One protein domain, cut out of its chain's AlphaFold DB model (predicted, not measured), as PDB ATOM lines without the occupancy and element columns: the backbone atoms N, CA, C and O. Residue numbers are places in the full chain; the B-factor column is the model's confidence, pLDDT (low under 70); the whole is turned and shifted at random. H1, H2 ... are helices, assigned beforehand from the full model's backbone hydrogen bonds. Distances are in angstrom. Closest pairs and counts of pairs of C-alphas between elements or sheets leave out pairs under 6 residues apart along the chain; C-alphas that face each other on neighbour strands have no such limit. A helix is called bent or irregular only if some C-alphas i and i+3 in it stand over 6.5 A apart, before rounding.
ATOM      1  N   ALA A 339     -36.836 -47.358  -3.242       89.56
ATOM      2  CA  ALA A 339     -37.917 -48.345  -3.286       89.56
ATOM      3  C   ALA A 339     -39.305 -47.721  -3.082       89.56
ATOM      4  O   ALA A 339     -40.243 -48.062  -3.804       89.56
ATOM      5  N   THR A 340     -39.435 -46.731  -2.189       86.94
ATOM      6  CA  THR A 340     -40.721 -46.032  -1.990       86.94
ATOM      7  C   THR A 340     -41.174 -45.223  -3.216       86.94
ATOM      8  O   THR A 340     -42.377 -45.064  -3.428       86.94
ATOM      9  N   ASP A 341     -40.244 -44.717  -4.037       86.19
ATOM     10  CA  ASP A 341     -40.555 -44.032  -5.298       86.19
ATOM     11  C   ASP A 341     -40.789 -45.031  -6.435       86.19
ATOM     12  O   ASP A 341     -41.612 -44.774  -7.314       86.19
ATOM     13  N   LEU A 342     -40.097 -46.180  -6.455       88.31
ATOM     14  CA  LEU A 342     -40.397 -47.266  -7.395       88.31
ATOM     15  C   LEU A 342     -41.825 -47.787  -7.185       88.31
ATOM     16  O   LEU A 342     -42.609 -47.755  -8.135       88.31
ATOM     17  N   GLN A 343     -42.182 -48.140  -5.947       89.00
ATOM     18  CA  GLN A 343     -43.527 -48.574  -5.554       89.00
ATOM     19  C   GLN A 343     -44.595 -47.577  -6.030       89.00
ATOM     20  O   GLN A 343     -45.429 -47.921  -6.872       89.00
ATOM     21  N   ARG A 344     -44.501 -46.304  -5.611       85.25
ATOM     22  CA  ARG A 344     -45.455 -45.248  -6.007       85.25
ATOM     23  C   ARG A 344     -45.565 -45.071  -7.530       85.25
ATOM     24  O   ARG A 344     -46.663 -44.848  -8.040       85.25
ATOM     25  N   ARG A 345     -44.462 -45.195  -8.284       85.50
ATOM     26  CA  ARG A 345     -44.472 -45.105  -9.760       85.50
ATOM     27  C   ARG A 345     -45.142 -46.314 -10.423       85.50
ATOM     28  O   ARG A 345     -45.812 -46.137 -11.442       85.50
ATOM     29  N   VAL A 346     -44.969 -47.523  -9.889       84.25
ATOM     30  CA  VAL A 346     -45.584 -48.748 -10.434       84.25
ATOM     31  C   VAL A 346     -47.074 -48.810 -10.088       84.25
ATOM     32  O   VAL A 346     -47.892 -49.055 -10.977       84.25
ATOM     33  N   GLU A 347     -47.447 -48.484  -8.850       83.06
ATOM     34  CA  GLU A 347     -48.845 -48.372  -8.411       83.06
ATOM     35  C   GLU A 347     -49.625 -47.343  -9.236       83.06
ATOM     36  O   GLU A 347     -50.714 -47.650  -9.723       83.06
ATOM     37  N   LEU A 348     -49.052 -46.157  -9.484       82.12
ATOM     38  CA  LEU A 348     -49.676 -45.129 -10.322       82.12
ATOM     39  C   LEU A 348     -49.896 -45.618 -11.765       82.12
ATOM     40  O   LEU A 348     -50.986 -45.446 -12.316       82.12
ATOM     41  N   LYS A 349     -48.901 -46.286 -12.371       79.62
ATOM     42  CA  LYS A 349     -49.041 -46.911 -13.702       79.62
ATOM     43  C   LYS A 349     -50.146 -47.974 -13.717       79.62
ATOM     44  O   LYS A 349     -50.901 -48.051 -14.689       79.62
ATOM     45  N   HIS A 350     -50.258 -48.783 -12.663       76.62
ATOM     46  CA  HIS A 350     -51.297 -49.805 -12.546       76.62
ATOM     47  C   HIS A 350     -52.694 -49.187 -12.364       76.62
ATOM     48  O   HIS A 350     -53.638 -49.582 -13.051       76.62
ATOM     49  N   ALA A 351     -52.813 -48.156 -11.522       72.50
ATOM     50  CA  ALA A 351     -54.047 -47.406 -11.315       72.50
ATOM     51  C   ALA A 351     -54.560 -46.799 -12.631       72.50
ATOM     52  O   ALA A 351     -55.702 -47.063 -13.009       72.50
ATOM     53  N   ILE A 352     -53.701 -46.091 -13.377       72.06
ATOM     54  CA  ILE A 352     -54.038 -45.512 -14.690       72.06
ATOM     55  C   ILE A 352     -54.534 -46.601 -15.653       72.06
ATOM     56  O   ILE A 352     -55.637 -46.484 -16.187       72.06
ATOM     57  N   ARG A 353     -53.788 -47.707 -15.810       67.94
ATOM     58  CA  ARG A 353     -54.191 -48.842 -16.668       67.94
ATOM     59  C   ARG A 353     -55.542 -49.448 -16.263       67.94
ATOM     60  O   ARG A 353     -56.308 -49.856 -17.136       67.94
ATOM     61  N   SER A 354     -55.853 -49.495 -14.966       62.56
ATOM     62  CA  SER A 354     -57.142 -49.997 -14.466       62.56
ATOM     63  C   SER A 354     -58.310 -49.050 -14.786       62.56
ATOM     64  O   SER A 354     -59.384 -49.514 -15.166       62.56
ATOM     65  N   VAL A 355     -58.085 -47.733 -14.735       55.28
ATOM     66  CA  VAL A 355     -59.080 -46.711 -15.103       55.28
ATOM     67  C   VAL A 355     -59.328 -46.705 -16.614       55.28
ATOM     68  O   VAL A 355     -60.487 -46.687 -17.035       55.28
ATOM     69  N   SER A 356     -58.281 -46.825 -17.440       50.09
ATOM     70  CA  SER A 356     -58.423 -46.951 -18.901       50.09
ATOM     71  C   SER A 356     -59.286 -48.156 -19.303       50.09
ATOM     72  O   SER A 356     -60.145 -48.029 -20.169       50.09
ATOM     73  N   ALA A 490     -37.687 -63.032  11.761       44.59
ATOM     74  CA  ALA A 490     -36.255 -63.230  11.486       44.59
ATOM     75  C   ALA A 490     -35.354 -62.331  12.361       44.59
ATOM     76  O   ALA A 490     -34.181 -62.625  12.585       44.59
ATOM     77  N   ARG A 491     -35.935 -61.287  12.974       49.34
ATOM     78  CA  ARG A 491     -35.352 -60.529  14.093       49.34
ATOM     79  C   ARG A 491     -34.931 -61.418  15.278       49.34
ATOM     80  O   ARG A 491     -34.060 -61.010  16.035       49.34
ATOM     81  N   ASN A 492     -35.510 -62.607  15.461       49.62
ATOM     82  CA  ASN A 492     -35.071 -63.588  16.460       49.62
ATOM     83  C   ASN A 492     -33.793 -64.312  16.017       49.62
ATOM     84  O   ASN A 492     -32.875 -64.443  16.820       49.62
ATOM     85  N   THR A 493     -33.720 -64.730  14.750       50.69
ATOM     86  CA  THR A 493     -32.537 -65.340  14.122       50.69
ATOM     87  C   THR A 493     -31.352 -64.371  14.198       50.69
ATOM     88  O   THR A 493     -30.283 -64.721  14.697       50.69
ATOM     89  N   LEU A 494     -31.585 -63.098  13.853       57.28
ATOM     90  CA  LEU A 494     -30.617 -62.014  14.031       57.28
ATOM     91  C   LEU A 494     -30.205 -61.840  15.509       57.28
ATOM     92  O   LEU A 494     -29.017 -61.874  15.815       57.28
ATOM     93  N   LYS A 495     -31.165 -61.770  16.445       57.19
ATOM     94  CA  LYS A 495     -30.898 -61.654  17.895       57.19
ATOM     95  C   LYS A 495     -30.191 -62.855  18.526       57.19
ATOM     96  O   LYS A 495     -29.717 -62.742  19.657       57.19
ATOM     97  N   GLN A 496     -30.135 -64.010  17.867       50.16
ATOM     98  CA  GLN A 496     -29.314 -65.146  18.305       50.16
ATOM     99  C   GLN A 496     -27.871 -65.021  17.798       50.16
ATOM    100  O   GLN A 496     -26.938 -65.310  18.555       50.16
ATOM    101  N   LEU A 497     -27.696 -64.510  16.575       55.25
ATOM    102  CA  LEU A 497     -26.401 -64.208  15.962       55.25
ATOM    103  C   LEU A 497     -25.696 -63.050  16.698       55.25
ATOM    104  O   LEU A 497     -24.551 -63.196  17.117       55.25
ATOM    105  N   GLU A 498     -26.420 -61.963  16.993       55.38
ATOM    106  CA  GLU A 498     -25.978 -60.840  17.846       55.38
ATOM    107  C   GLU A 498     -25.528 -61.290  19.248       55.38
ATOM    108  O   GLU A 498     -24.588 -60.737  19.816       55.38
ATOM    109  N   LYS A 499     -26.187 -62.308  19.819       53.19
ATOM    110  CA  LYS A 499     -25.866 -62.859  21.149       53.19
ATOM    111  C   LYS A 499     -24.728 -63.885  21.127       53.19
ATOM    112  O   LYS A 499     -24.486 -64.525  22.150       53.19
ATOM    113  N   GLY A 500     -24.069 -64.093  19.985       49.56
ATOM    114  CA  GLY A 500     -22.962 -65.042  19.833       49.56
ATOM    115  C   GLY A 500     -23.346 -66.516  20.018       49.56
ATOM    116  O   GLY A 500     -22.468 -67.371  20.090       49.56
ATOM    117  N   LYS A 501     -24.645 -66.849  20.083       43.66
ATOM    118  CA  LYS A 501     -25.128 -68.212  20.390       43.66
ATOM    119  C   LYS A 501     -25.081 -69.180  19.196       43.66
ATOM    120  O   LYS A 501     -25.513 -70.318  19.326       43.66
ATOM    121  N   MET A 502     -24.575 -68.734  18.046       46.56
ATOM    122  CA  MET A 502     -24.588 -69.464  16.769       46.56
ATOM    123  C   MET A 502     -23.219 -70.020  16.331       46.56
ATOM    124  O   MET A 502     -23.115 -70.598  15.252       46.56
ATOM    125  N   GLY A 503     -22.165 -69.898  17.144       48.38
ATOM    126  CA  GLY A 503     -20.863 -70.507  16.841       48.38
ATOM    127  C   GLY A 503     -20.234 -69.983  15.543       48.38
ATOM    128  O   GLY A 503     -19.918 -68.802  15.445       48.38
ATOM    129  N   ASN A 504     -20.035 -70.862  14.554       50.62
ATOM    130  CA  ASN A 504     -19.291 -70.563  13.319       50.62
ATOM    131  C   ASN A 504     -20.109 -69.854  12.216       50.62
ATOM    132  O   ASN A 504     -19.547 -69.545  11.163       50.62
ATOM    133  N   TYR A 505     -21.415 -69.632  12.396       53.69
ATOM    134  CA  TYR A 505     -22.270 -69.040  11.358       53.69
ATOM    135  C   TYR A 505     -22.051 -67.525  11.227       53.69
ATOM    136  O   TYR A 505     -22.114 -66.794  12.214       53.69
ATOM    137  N   VAL A 506     -21.802 -67.047  10.001       59.75
ATOM    138  CA  VAL A 506     -21.432 -65.642   9.736       59.75
ATOM    139  C   VAL A 506     -22.653 -64.801   9.355       59.75
ATOM    140  O   VAL A 506     -22.712 -63.620   9.698       59.75
ATOM    141  N   TYR A 507     -23.645 -65.402   8.693       61.34
ATOM    142  CA  TYR A 507     -24.876 -64.748   8.249       61.34
ATOM    143  C   TYR A 507     -26.135 -65.493   8.723       61.34
ATOM    144  O   TYR A 507     -26.098 -66.715   8.882       61.34
ATOM    145  N   PRO A 508     -27.301 -64.816   8.793       56.72
ATOM    146  CA  PRO A 508     -28.597 -65.479   8.979       56.72
ATOM    147  C   PRO A 508     -28.901 -66.540   7.905       56.72
ATOM    148  O   PRO A 508     -29.681 -67.450   8.144       56.72
ATOM    149  N   SER A 509     -28.271 -66.441   6.729       57.75
ATOM    150  CA  SER A 509     -28.367 -67.423   5.643       57.75
ATOM    151  C   SER A 509     -27.619 -68.737   5.891       57.75
ATOM    152  O   SER A 509     -27.806 -69.669   5.116       57.75
ATOM    153  N   ASP A 510     -26.734 -68.798   6.891       61.53
ATOM    154  CA  ASP A 510     -25.932 -69.994   7.194       61.53
ATOM    155  C   ASP A 510     -26.572 -70.876   8.279       61.53
ATOM    156  O   ASP A 510     -26.159 -72.019   8.469       61.53
ATOM    157  N   TYR A 511     -27.578 -70.353   8.987       58.78
ATOM    158  CA  TYR A 511     -28.350 -71.090   9.984       58.78
ATOM    159  C   TYR A 511     -29.492 -71.882   9.317       58.78
ATOM    160  O   TYR A 511     -29.996 -71.444   8.277       58.78
ATOM    161  N   PRO A 512     -29.955 -73.011   9.894       58.44
ATOM    162  CA  PRO A 512     -31.169 -73.686   9.440       58.44
ATOM    163  C   PRO A 512     -32.381 -72.744   9.485       58.44
ATOM    164  O   PRO A 512     -32.911 -72.435  10.553       58.44
ATOM    165  N   ALA A 513     -32.795 -72.259   8.315       58.91
ATOM    166  CA  ALA A 513     -33.921 -71.345   8.180       58.91
ATOM    167  C   ALA A 513     -35.228 -72.039   8.582       58.91
ATOM    168  O   ALA A 513     -35.485 -73.172   8.169       58.91
ATOM    169  N   ALA A 514     -36.081 -71.346   9.335       61.66
ATOM    170  CA  ALA A 514     -37.401 -71.875   9.666       61.66
ATOM    171  C   ALA A 514     -38.268 -71.993   8.396       61.66
ATOM    172  O   ALA A 514     -38.135 -71.182   7.474       61.66
ATOM    173  N   ASP A 515     -39.216 -72.936   8.350       60.94
ATOM    174  CA  ASP A 515     -40.041 -73.186   7.150       60.94
ATOM    175  C   ASP A 515     -40.747 -71.929   6.626       60.94
ATOM    176  O   ASP A 515     -40.893 -71.726   5.418       60.94
ATOM    177  N   TRP A 516     -41.147 -71.037   7.536       62.84
ATOM    178  CA  TRP A 516     -41.773 -69.768   7.186       62.84
ATOM    179  C   TRP A 516     -40.776 -68.771   6.555       62.84
ATOM    180  O   TRP A 516     -41.167 -68.030   5.649       62.84
ATOM    181  N   GLU A 517     -39.498 -68.766   6.955       65.50
ATOM    182  CA  GLU A 517     -38.432 -67.960   6.330       65.50
ATOM    183  C   GLU A 517     -38.140 -68.490   4.921       65.50
ATOM    184  O   GLU A 517     -38.109 -67.720   3.957       65.50
ATOM    185  N   LEU A 518     -38.018 -69.814   4.780       68.19
ATOM    186  CA  LEU A 518     -37.816 -70.497   3.500       68.19
ATOM    187  C   LEU A 518     -38.983 -70.254   2.525       68.19
ATOM    188  O   LEU A 518     -38.758 -69.945   1.350       68.19
ATOM    189  N   ALA A 519     -40.228 -70.326   3.003       70.50
ATOM    190  CA  ALA A 519     -41.417 -70.029   2.206       70.50
ATOM    191  C   ALA A 519     -41.467 -68.555   1.763       70.50
ATOM    192  O   ALA A 519     -41.775 -68.277   0.602       70.50
ATOM    193  N   SER A 520     -41.113 -67.619   2.649       75.06
ATOM    194  CA  SER A 520     -41.059 -66.179   2.339       75.06
ATOM    195  C   SER A 520     -39.949 -65.854   1.336       75.06
ATOM    196  O   SER A 520     -40.175 -65.145   0.357       75.06
ATOM    197  N   ARG A 521     -38.768 -66.467   1.490       77.88
ATOM    198  CA  ARG A 521     -37.659 -66.384   0.525       77.88
ATOM    199  C   ARG A 521     -38.067 -66.888  -0.864       77.88
ATOM    200  O   ARG A 521     -37.751 -66.244  -1.864       77.88
ATOM    201  N   ARG A 522     -38.789 -68.012  -0.938       74.12
ATOM    202  CA  ARG A 522     -39.304 -68.575  -2.201       74.12
ATOM    203  C   ARG A 522     -40.319 -67.637  -2.867       74.12
ATOM    204  O   ARG A 522     -40.135 -67.303  -4.036       74.12
ATOM    205  N   ARG A 523     -41.330 -67.146  -2.136       78.50
ATOM    206  CA  ARG A 523     -42.319 -66.177  -2.656       78.50
ATOM    207  C   ARG A 523     -41.671 -64.884  -3.153       78.50
ATOM    208  O   ARG A 523     -42.000 -64.427  -4.244       78.50
ATOM    209  N   LEU A 524     -40.725 -64.328  -2.394       81.75
ATOM    210  CA  LEU A 524     -39.969 -63.124  -2.749       81.75
ATOM    211  C   LEU A 524     -39.218 -63.272  -4.089       81.75
ATOM    212  O   LEU A 524     -39.325 -62.402  -4.958       81.75
ATOM    213  N   LEU A 525     -38.512 -64.390  -4.287       77.81
ATOM    214  CA  LEU A 525     -37.779 -64.675  -5.529       77.81
ATOM    215  C   LEU A 525     -38.719 -64.952  -6.721       77.81
ATOM    216  O   LEU A 525     -38.457 -64.478  -7.831       77.81
ATOM    217  N   ILE A 526     -39.846 -65.644  -6.506       73.44
ATOM    218  CA  ILE A 526     -40.902 -65.813  -7.525       73.44
ATOM    219  C   ILE A 526     -41.466 -64.448  -7.938       73.44
ATOM    220  O   ILE A 526     -41.535 -64.139  -9.127       73.44
ATOM    221  N   ALA A 527     -41.819 -63.602  -6.969       80.00
ATOM    222  CA  ALA A 527     -42.399 -62.294  -7.235       80.00
ATOM    223  C   ALA A 527     -41.443 -61.395  -8.035       80.00
ATOM    224  O   ALA A 527     -41.849 -60.822  -9.047       80.00
ATOM    225  N   SER A 528     -40.168 -61.308  -7.634       79.44
ATOM    226  CA  SER A 528     -39.163 -60.518  -8.362       79.44
ATOM    227  C   SER A 528     -38.919 -61.066  -9.776       79.44
ATOM    228  O   SER A 528     -38.923 -60.296 -10.734       79.44
ATOM    229  N   SER A 529     -38.829 -62.391  -9.952       73.19
ATOM    230  CA  SER A 529     -38.635 -62.999 -11.282       73.19
ATOM    231  C   SER A 529     -39.848 -62.899 -12.220       73.19
ATOM    232  O   SER A 529     -39.668 -62.941 -13.435       73.19
ATOM    233  N   ARG A 530     -41.065 -62.709 -11.693       74.56
ATOM    234  CA  ARG A 530     -42.253 -62.321 -12.480       74.56
ATOM    235  C   ARG A 530     -42.292 -60.826 -12.802       74.56
ATOM    236  O   ARG A 530     -42.785 -60.453 -13.862       74.56
ATOM    237  N   TYR A 531     -41.795 -59.975 -11.905       80.69
ATOM    238  CA  TYR A 531     -41.714 -58.528 -12.122       80.69
ATOM    239  C   TYR A 531     -40.639 -58.166 -13.170       80.69
ATOM    240  O   TYR A 531     -40.910 -57.367 -14.067       80.69
ATOM    241  N   ASN A 532     -39.459 -58.795 -13.109       76.31
ATOM    242  CA  ASN A 532     -38.405 -58.689 -14.122       76.31
ATOM    243  C   ASN A 532     -38.083 -60.084 -14.718       76.31
ATOM    244  O   ASN A 532     -37.193 -60.791 -14.235       76.31
ATOM    245  N   PRO A 533     -38.786 -60.511 -15.788       65.31
ATOM    246  CA  PRO A 533     -38.574 -61.829 -16.390       65.31
ATOM    247  C   PRO A 533     -37.211 -61.971 -17.084       65.31
ATOM    248  O   PRO A 533     -36.726 -63.091 -17.250       65.31
ATOM    249  N   TYR A 534     -36.552 -60.870 -17.457       62.91
ATOM    250  CA  TYR A 534     -35.275 -60.891 -18.183       62.91
ATOM    251  C   TYR A 534     -34.035 -60.877 -17.269       62.91
ATOM    252  O   TYR A 534     -32.907 -60.999 -17.765       62.91
ATOM    253  N   SER A 535     -34.218 -60.771 -15.947       68.25
ATOM    254  CA  SER A 535     -33.139 -60.960 -14.978       68.25
ATOM    255  C   SER A 535     -32.934 -62.427 -14.576       68.25
ATOM    256  O   SER A 535     -33.884 -63.202 -14.463       68.25
ATOM    257  N   HIS A 536     -31.673 -62.779 -14.314       68.50
ATOM    258  CA  HIS A 536     -31.231 -63.964 -13.575       68.50
ATOM    259  C   HIS A 536     -31.900 -64.045 -12.192       68.50
ATOM    260  O   HIS A 536     -32.300 -63.009 -11.654       68.50
ATOM    261  N   PRO A 537     -31.957 -65.238 -11.569       67.75
ATOM    262  CA  PRO A 537     -32.320 -65.364 -10.159       67.75
ATOM    263  C   PRO A 537     -31.478 -64.430  -9.280       67.75
ATOM    264  O   PRO A 537     -30.247 -64.438  -9.342       67.75
ATOM    265  N   PHE A 538     -32.149 -63.614  -8.470       79.56
ATOM    266  CA  PHE A 538     -31.488 -62.698  -7.548       79.56
ATOM    267  C   PHE A 538     -30.867 -63.481  -6.368       79.56
ATOM    268  O   PHE A 538     -31.437 -64.496  -5.959       79.56
ATOM    269  N   PRO A 539     -29.713 -63.070  -5.805       82.31
ATOM    270  CA  PRO A 539     -29.008 -63.884  -4.818       82.31
ATOM    271  C   PRO A 539     -29.834 -64.169  -3.557       82.31
ATOM    272  O   PRO A 539     -30.336 -63.268  -2.875       82.31
ATOM    273  N   TRP A 540     -29.927 -65.449  -3.201       76.44
ATOM    274  CA  TRP A 540     -30.741 -65.891  -2.071       76.44
ATOM    275  C   TRP A 540     -30.190 -65.403  -0.720       76.44
ATOM    276  O   TRP A 540     -30.976 -65.047   0.154       76.44
ATOM    277  N   ARG A 541     -28.860 -65.290  -0.568       78.88
ATOM    278  CA  ARG A 541     -28.192 -64.760   0.642       78.88
ATOM    279  C   ARG A 541     -28.537 -63.289   0.904       78.88
ATOM    280  O   ARG A 541     -28.912 -62.936   2.019       78.88
ATOM    281  N   VAL A 542     -28.525 -62.463  -0.146       86.75
ATOM    282  CA  VAL A 542     -29.004 -61.067  -0.111       86.75
ATOM    283  C   VAL A 542     -30.482 -61.016   0.286       86.75
ATOM    284  O   VAL A 542     -30.876 -60.200   1.115       86.75
ATOM    285  N   SER A 543     -31.294 -61.922  -0.263       85.25
ATOM    286  CA  SER A 543     -32.732 -62.003   0.027       85.25
ATOM    287  C   SER A 543     -33.011 -62.381   1.491       85.25
ATOM    288  O   SER A 543     -33.846 -61.747   2.131       85.25
ATOM    289  N   CYS A 544     -32.276 -63.351   2.052       81.50
ATOM    290  CA  CYS A 544     -32.308 -63.683   3.482       81.50
ATOM    291  C   CYS A 544     -31.922 -62.485   4.358       81.50
ATOM    292  O   CYS A 544     -32.601 -62.207   5.344       81.50
ATOM    293  N   LEU A 545     -30.855 -61.761   3.998       85.25
ATOM    294  CA  LEU A 545     -30.393 -60.620   4.787       85.25
ATOM    295  C   LEU A 545     -31.391 -59.450   4.757       85.25
ATOM    296  O   LEU A 545     -31.616 -58.827   5.789       85.25
ATOM    297  N   LEU A 546     -32.057 -59.189   3.626       89.19
ATOM    298  CA  LEU A 546     -33.149 -58.209   3.573       89.19
ATOM    299  C   LEU A 546     -34.324 -58.618   4.477       89.19
ATOM    300  O   LEU A 546     -34.776 -57.803   5.281       89.19
ATOM    301  N   LEU A 547     -34.762 -59.881   4.417       85.88
ATOM    302  CA  LEU A 547     -35.865 -60.408   5.240       85.88
ATOM    303  C   LEU A 547     -35.589 -60.389   6.760       85.88
ATOM    304  O   LEU A 547     -36.530 -60.483   7.547       85.88
ATOM    305  N   ALA A 548     -34.334 -60.234   7.195       82.81
ATOM    306  CA  ALA A 548     -33.991 -60.030   8.605       82.81
ATOM    307  C   ALA A 548     -34.334 -58.613   9.121       82.81
ATOM    308  O   ALA A 548     -34.608 -58.447  10.313       82.81
ATOM    309  N   TYR A 549     -34.348 -57.607   8.236       83.44
ATOM    310  CA  TYR A 549     -34.519 -56.188   8.588       83.44
ATOM    311  C   TYR A 549     -35.835 -55.569   8.103       83.44
ATOM    312  O   TYR A 549     -36.353 -54.663   8.763       83.44
ATOM    313  N   VAL A 550     -36.388 -56.044   6.983       86.25
ATOM    314  CA  VAL A 550     -37.622 -55.521   6.375       86.25
ATOM    315  C   VAL A 550     -38.641 -56.622   6.089       86.25
ATOM    316  O   VAL A 550     -38.286 -57.773   5.846       86.25
ATOM    317  N   ASP A 551     -39.920 -56.245   6.072       86.75
ATOM    318  CA  ASP A 551     -41.010 -57.149   5.701       86.75
ATOM    319  C   ASP A 551     -40.938 -57.551   4.212       86.75
ATOM    320  O   ASP A 551     -40.336 -56.865   3.383       86.75
ATOM    321  N   GLU A 552     -41.581 -58.664   3.855       86.00
ATOM    322  CA  GLU A 552     -41.431 -59.358   2.564       86.00
ATOM    323  C   GLU A 552     -41.708 -58.476   1.327       86.00
ATOM    324  O   GLU A 552     -40.950 -58.506   0.357       86.00
ATOM    325  N   GLU A 553     -42.732 -57.619   1.379       87.88
ATOM    326  CA  GLU A 553     -43.028 -56.649   0.312       87.88
ATOM    327  C   GLU A 553     -41.953 -55.549   0.214       87.88
ATOM    328  O   GLU A 553     -41.562 -55.120  -0.874       87.88
ATOM    329  N   CYS A 554     -41.430 -55.102   1.355       88.62
ATOM    330  CA  CYS A 554     -40.376 -54.093   1.399       88.62
ATOM    331  C   CYS A 554     -39.065 -54.661   0.837       88.62
ATOM    332  O   CYS A 554     -38.380 -53.969   0.083       88.62
ATOM    333  N   ALA A 555     -38.760 -55.935   1.116       90.81
ATOM    334  CA  ALA A 555     -37.668 -56.652   0.467       90.81
ATOM    335  C   ALA A 555     -37.868 -56.719  -1.058       90.81
ATOM    336  O   ALA A 555     -36.935 -56.416  -1.796       90.81
ATOM    337  N   PHE A 556     -39.078 -57.027  -1.547       91.31
ATOM    338  CA  PHE A 556     -39.388 -57.058  -2.986       91.31
ATOM    339  C   PHE A 556     -39.115 -55.711  -3.673       91.31
ATOM    340  O   PHE A 556     -38.412 -55.666  -4.687       91.31
ATOM    341  N   TRP A 557     -39.600 -54.601  -3.108       93.25
ATOM    342  CA  TRP A 557     -39.361 -53.275  -3.689       93.25
ATOM    343  C   TRP A 557     -37.887 -52.845  -3.619       93.25
ATOM    344  O   TRP A 557     -37.409 -52.204  -4.557       93.25
ATOM    345  N   ILE A 558     -37.142 -53.230  -2.574       94.31
ATOM    346  CA  ILE A 558     -35.689 -52.992  -2.490       94.31
ATOM    347  C   ILE A 558     -34.938 -53.822  -3.542       94.31
ATOM    348  O   ILE A 558     -34.129 -53.255  -4.273       94.31
ATOM    349  N   ILE A 559     -35.228 -55.121  -3.685       92.88
ATOM    350  CA  ILE A 559     -34.593 -56.003  -4.685       92.88
ATOM    351  C   ILE A 559     -34.790 -55.457  -6.099       92.88
ATOM    352  O   ILE A 559     -33.819 -55.281  -6.835       92.88
ATOM    353  N   ASN A 560     -36.024 -55.111  -6.469       91.69
ATOM    354  CA  ASN A 560     -36.295 -54.569  -7.799       91.69
ATOM    355  C   ASN A 560     -35.647 -53.183  -7.995       91.69
ATOM    356  O   ASN A 560     -35.193 -52.875  -9.091       91.69
ATOM    357  N   SER A 561     -35.494 -52.375  -6.938       93.50
ATOM    358  CA  SER A 561     -34.732 -51.113  -7.012       93.50
ATOM    359  C   SER A 561     -33.224 -51.338  -7.178       93.50
ATOM    360  O   SER A 561     -32.564 -50.580  -7.891       93.50
ATOM    361  N   ILE A 562     -32.672 -52.407  -6.592       94.00
ATOM    362  CA  ILE A 562     -31.287 -52.830  -6.835       94.00
ATOM    363  C   ILE A 562     -31.110 -53.231  -8.308       94.00
ATOM    364  O   ILE A 562     -30.170 -52.759  -8.944       94.00
ATOM    365  N   ILE A 563     -32.019 -54.040  -8.861       90.25
ATOM    366  CA  ILE A 563     -31.954 -54.536 -10.250       90.25
ATOM    367  C   ILE A 563     -32.176 -53.416 -11.284       90.25
ATOM    368  O   ILE A 563     -31.435 -53.340 -12.267       90.25
ATOM    369  N   ASP A 564     -33.180 -52.560 -11.071       88.88
ATOM    370  CA  ASP A 564     -33.629 -51.566 -12.055       88.88
ATOM    371  C   ASP A 564     -32.871 -50.226 -11.949       88.88
ATOM    372  O   ASP A 564     -32.737 -49.526 -12.952       88.88
ATOM    373  N   SER A 565     -32.424 -49.824 -10.746       90.06
ATOM    374  CA  SER A 565     -31.928 -48.456 -10.478       90.06
ATOM    375  C   SER A 565     -30.491 -48.375  -9.948       90.06
ATOM    376  O   SER A 565     -29.748 -47.507 -10.399       90.06
ATOM    377  N   LEU A 566     -30.074 -49.241  -9.012       92.12
ATOM    378  CA  LEU A 566     -28.725 -49.158  -8.416       92.12
ATOM    379  C   LEU A 566     -27.662 -49.928  -9.216       92.12
ATOM    380  O   LEU A 566     -26.528 -49.463  -9.323       92.12
ATOM    381  N   LEU A 567     -28.022 -51.093  -9.767       93.88
ATOM    382  CA  LEU A 567     -27.146 -51.996 -10.529       93.88
ATOM    383  C   LEU A 567     -27.772 -52.385 -11.894       93.88
ATOM    384  O   LEU A 567     -27.891 -53.578 -12.213       93.88
TER     385      LEU A 567
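AT A GLANCE: This is residues 339 to 356 and 490 to 567 of the 977 residues of the protein "Rab-GAP TBC domain-containing protein" of Phytophthora kernoviae (UniProt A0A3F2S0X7). One long helix, H1, sticks out as an arm with residues 344 to 356 from a body whose core is three crossed helices, H3, H4 and H5. At the far end of the body from this arm, the small helix H2 and the loop of residues 498 to 514 extend it further. The printed part has 96 residues with five named helices, H1 to H5 in chain order, and no named strand: all helix. It is loose, with a radius of gyration of the C-alphas of 15.7 A, and spans 56 by 26 by 23 A.

IN THESE COORDINATES: H1, residues 339 to 356, runs 25.8 A from C-alpha 339 at (-37.917, -48.345, -3.286) to C-alpha 356 at (-58.423, -46.951, -18.901). H5 is residues 552 to 566, 19.6 A, ending at C-alpha 566 at (-28.725, -49.158, -8.416). It is only just irregular: C-alphas 563 and 566 are 6.54 A apart. H3 is residues 515 to 531, 24.3 A; H4 is residues 540 to 549, 14.9 A; H2 is residues 491 to 497, 9.9 A.

HOW THE PARTS SIT: H1 touches H5 with residues 339 to 343 alone, about perpendicular at 83 degrees; the closest C-alphas, of Ala 339 and Trp 557, are 5.2 A apart. H5 touches H3 at a steep tilt of 40 degrees, the same way, closest at C-alphas Leu 524 and Phe 556, 6.1 A. H4 touches H5, closest at C-alphas Leu 546 and Ala 555, 5.7 A. H2 touches H4, closest at C-alphas Arg 491 and Ala 548, 5.7 A. Every O i to N i+4 pair is within hydrogen-bond range in H1, H2 and H3; H4 has 5 of 6 and H5 10 of 11.

THE WHOLE: The farthest C-alphas, of Ser 356 and Gly 503, are 56.9 A apart. Residues 357 to 489 are not printed; C-alphas 356 and 490 are 41.0 A apart across this cut. The link from H2 to H3 is long, 17 residues. Residues 353 to 356, 490 to 518 and 533 to 537 have pLDDT under 70.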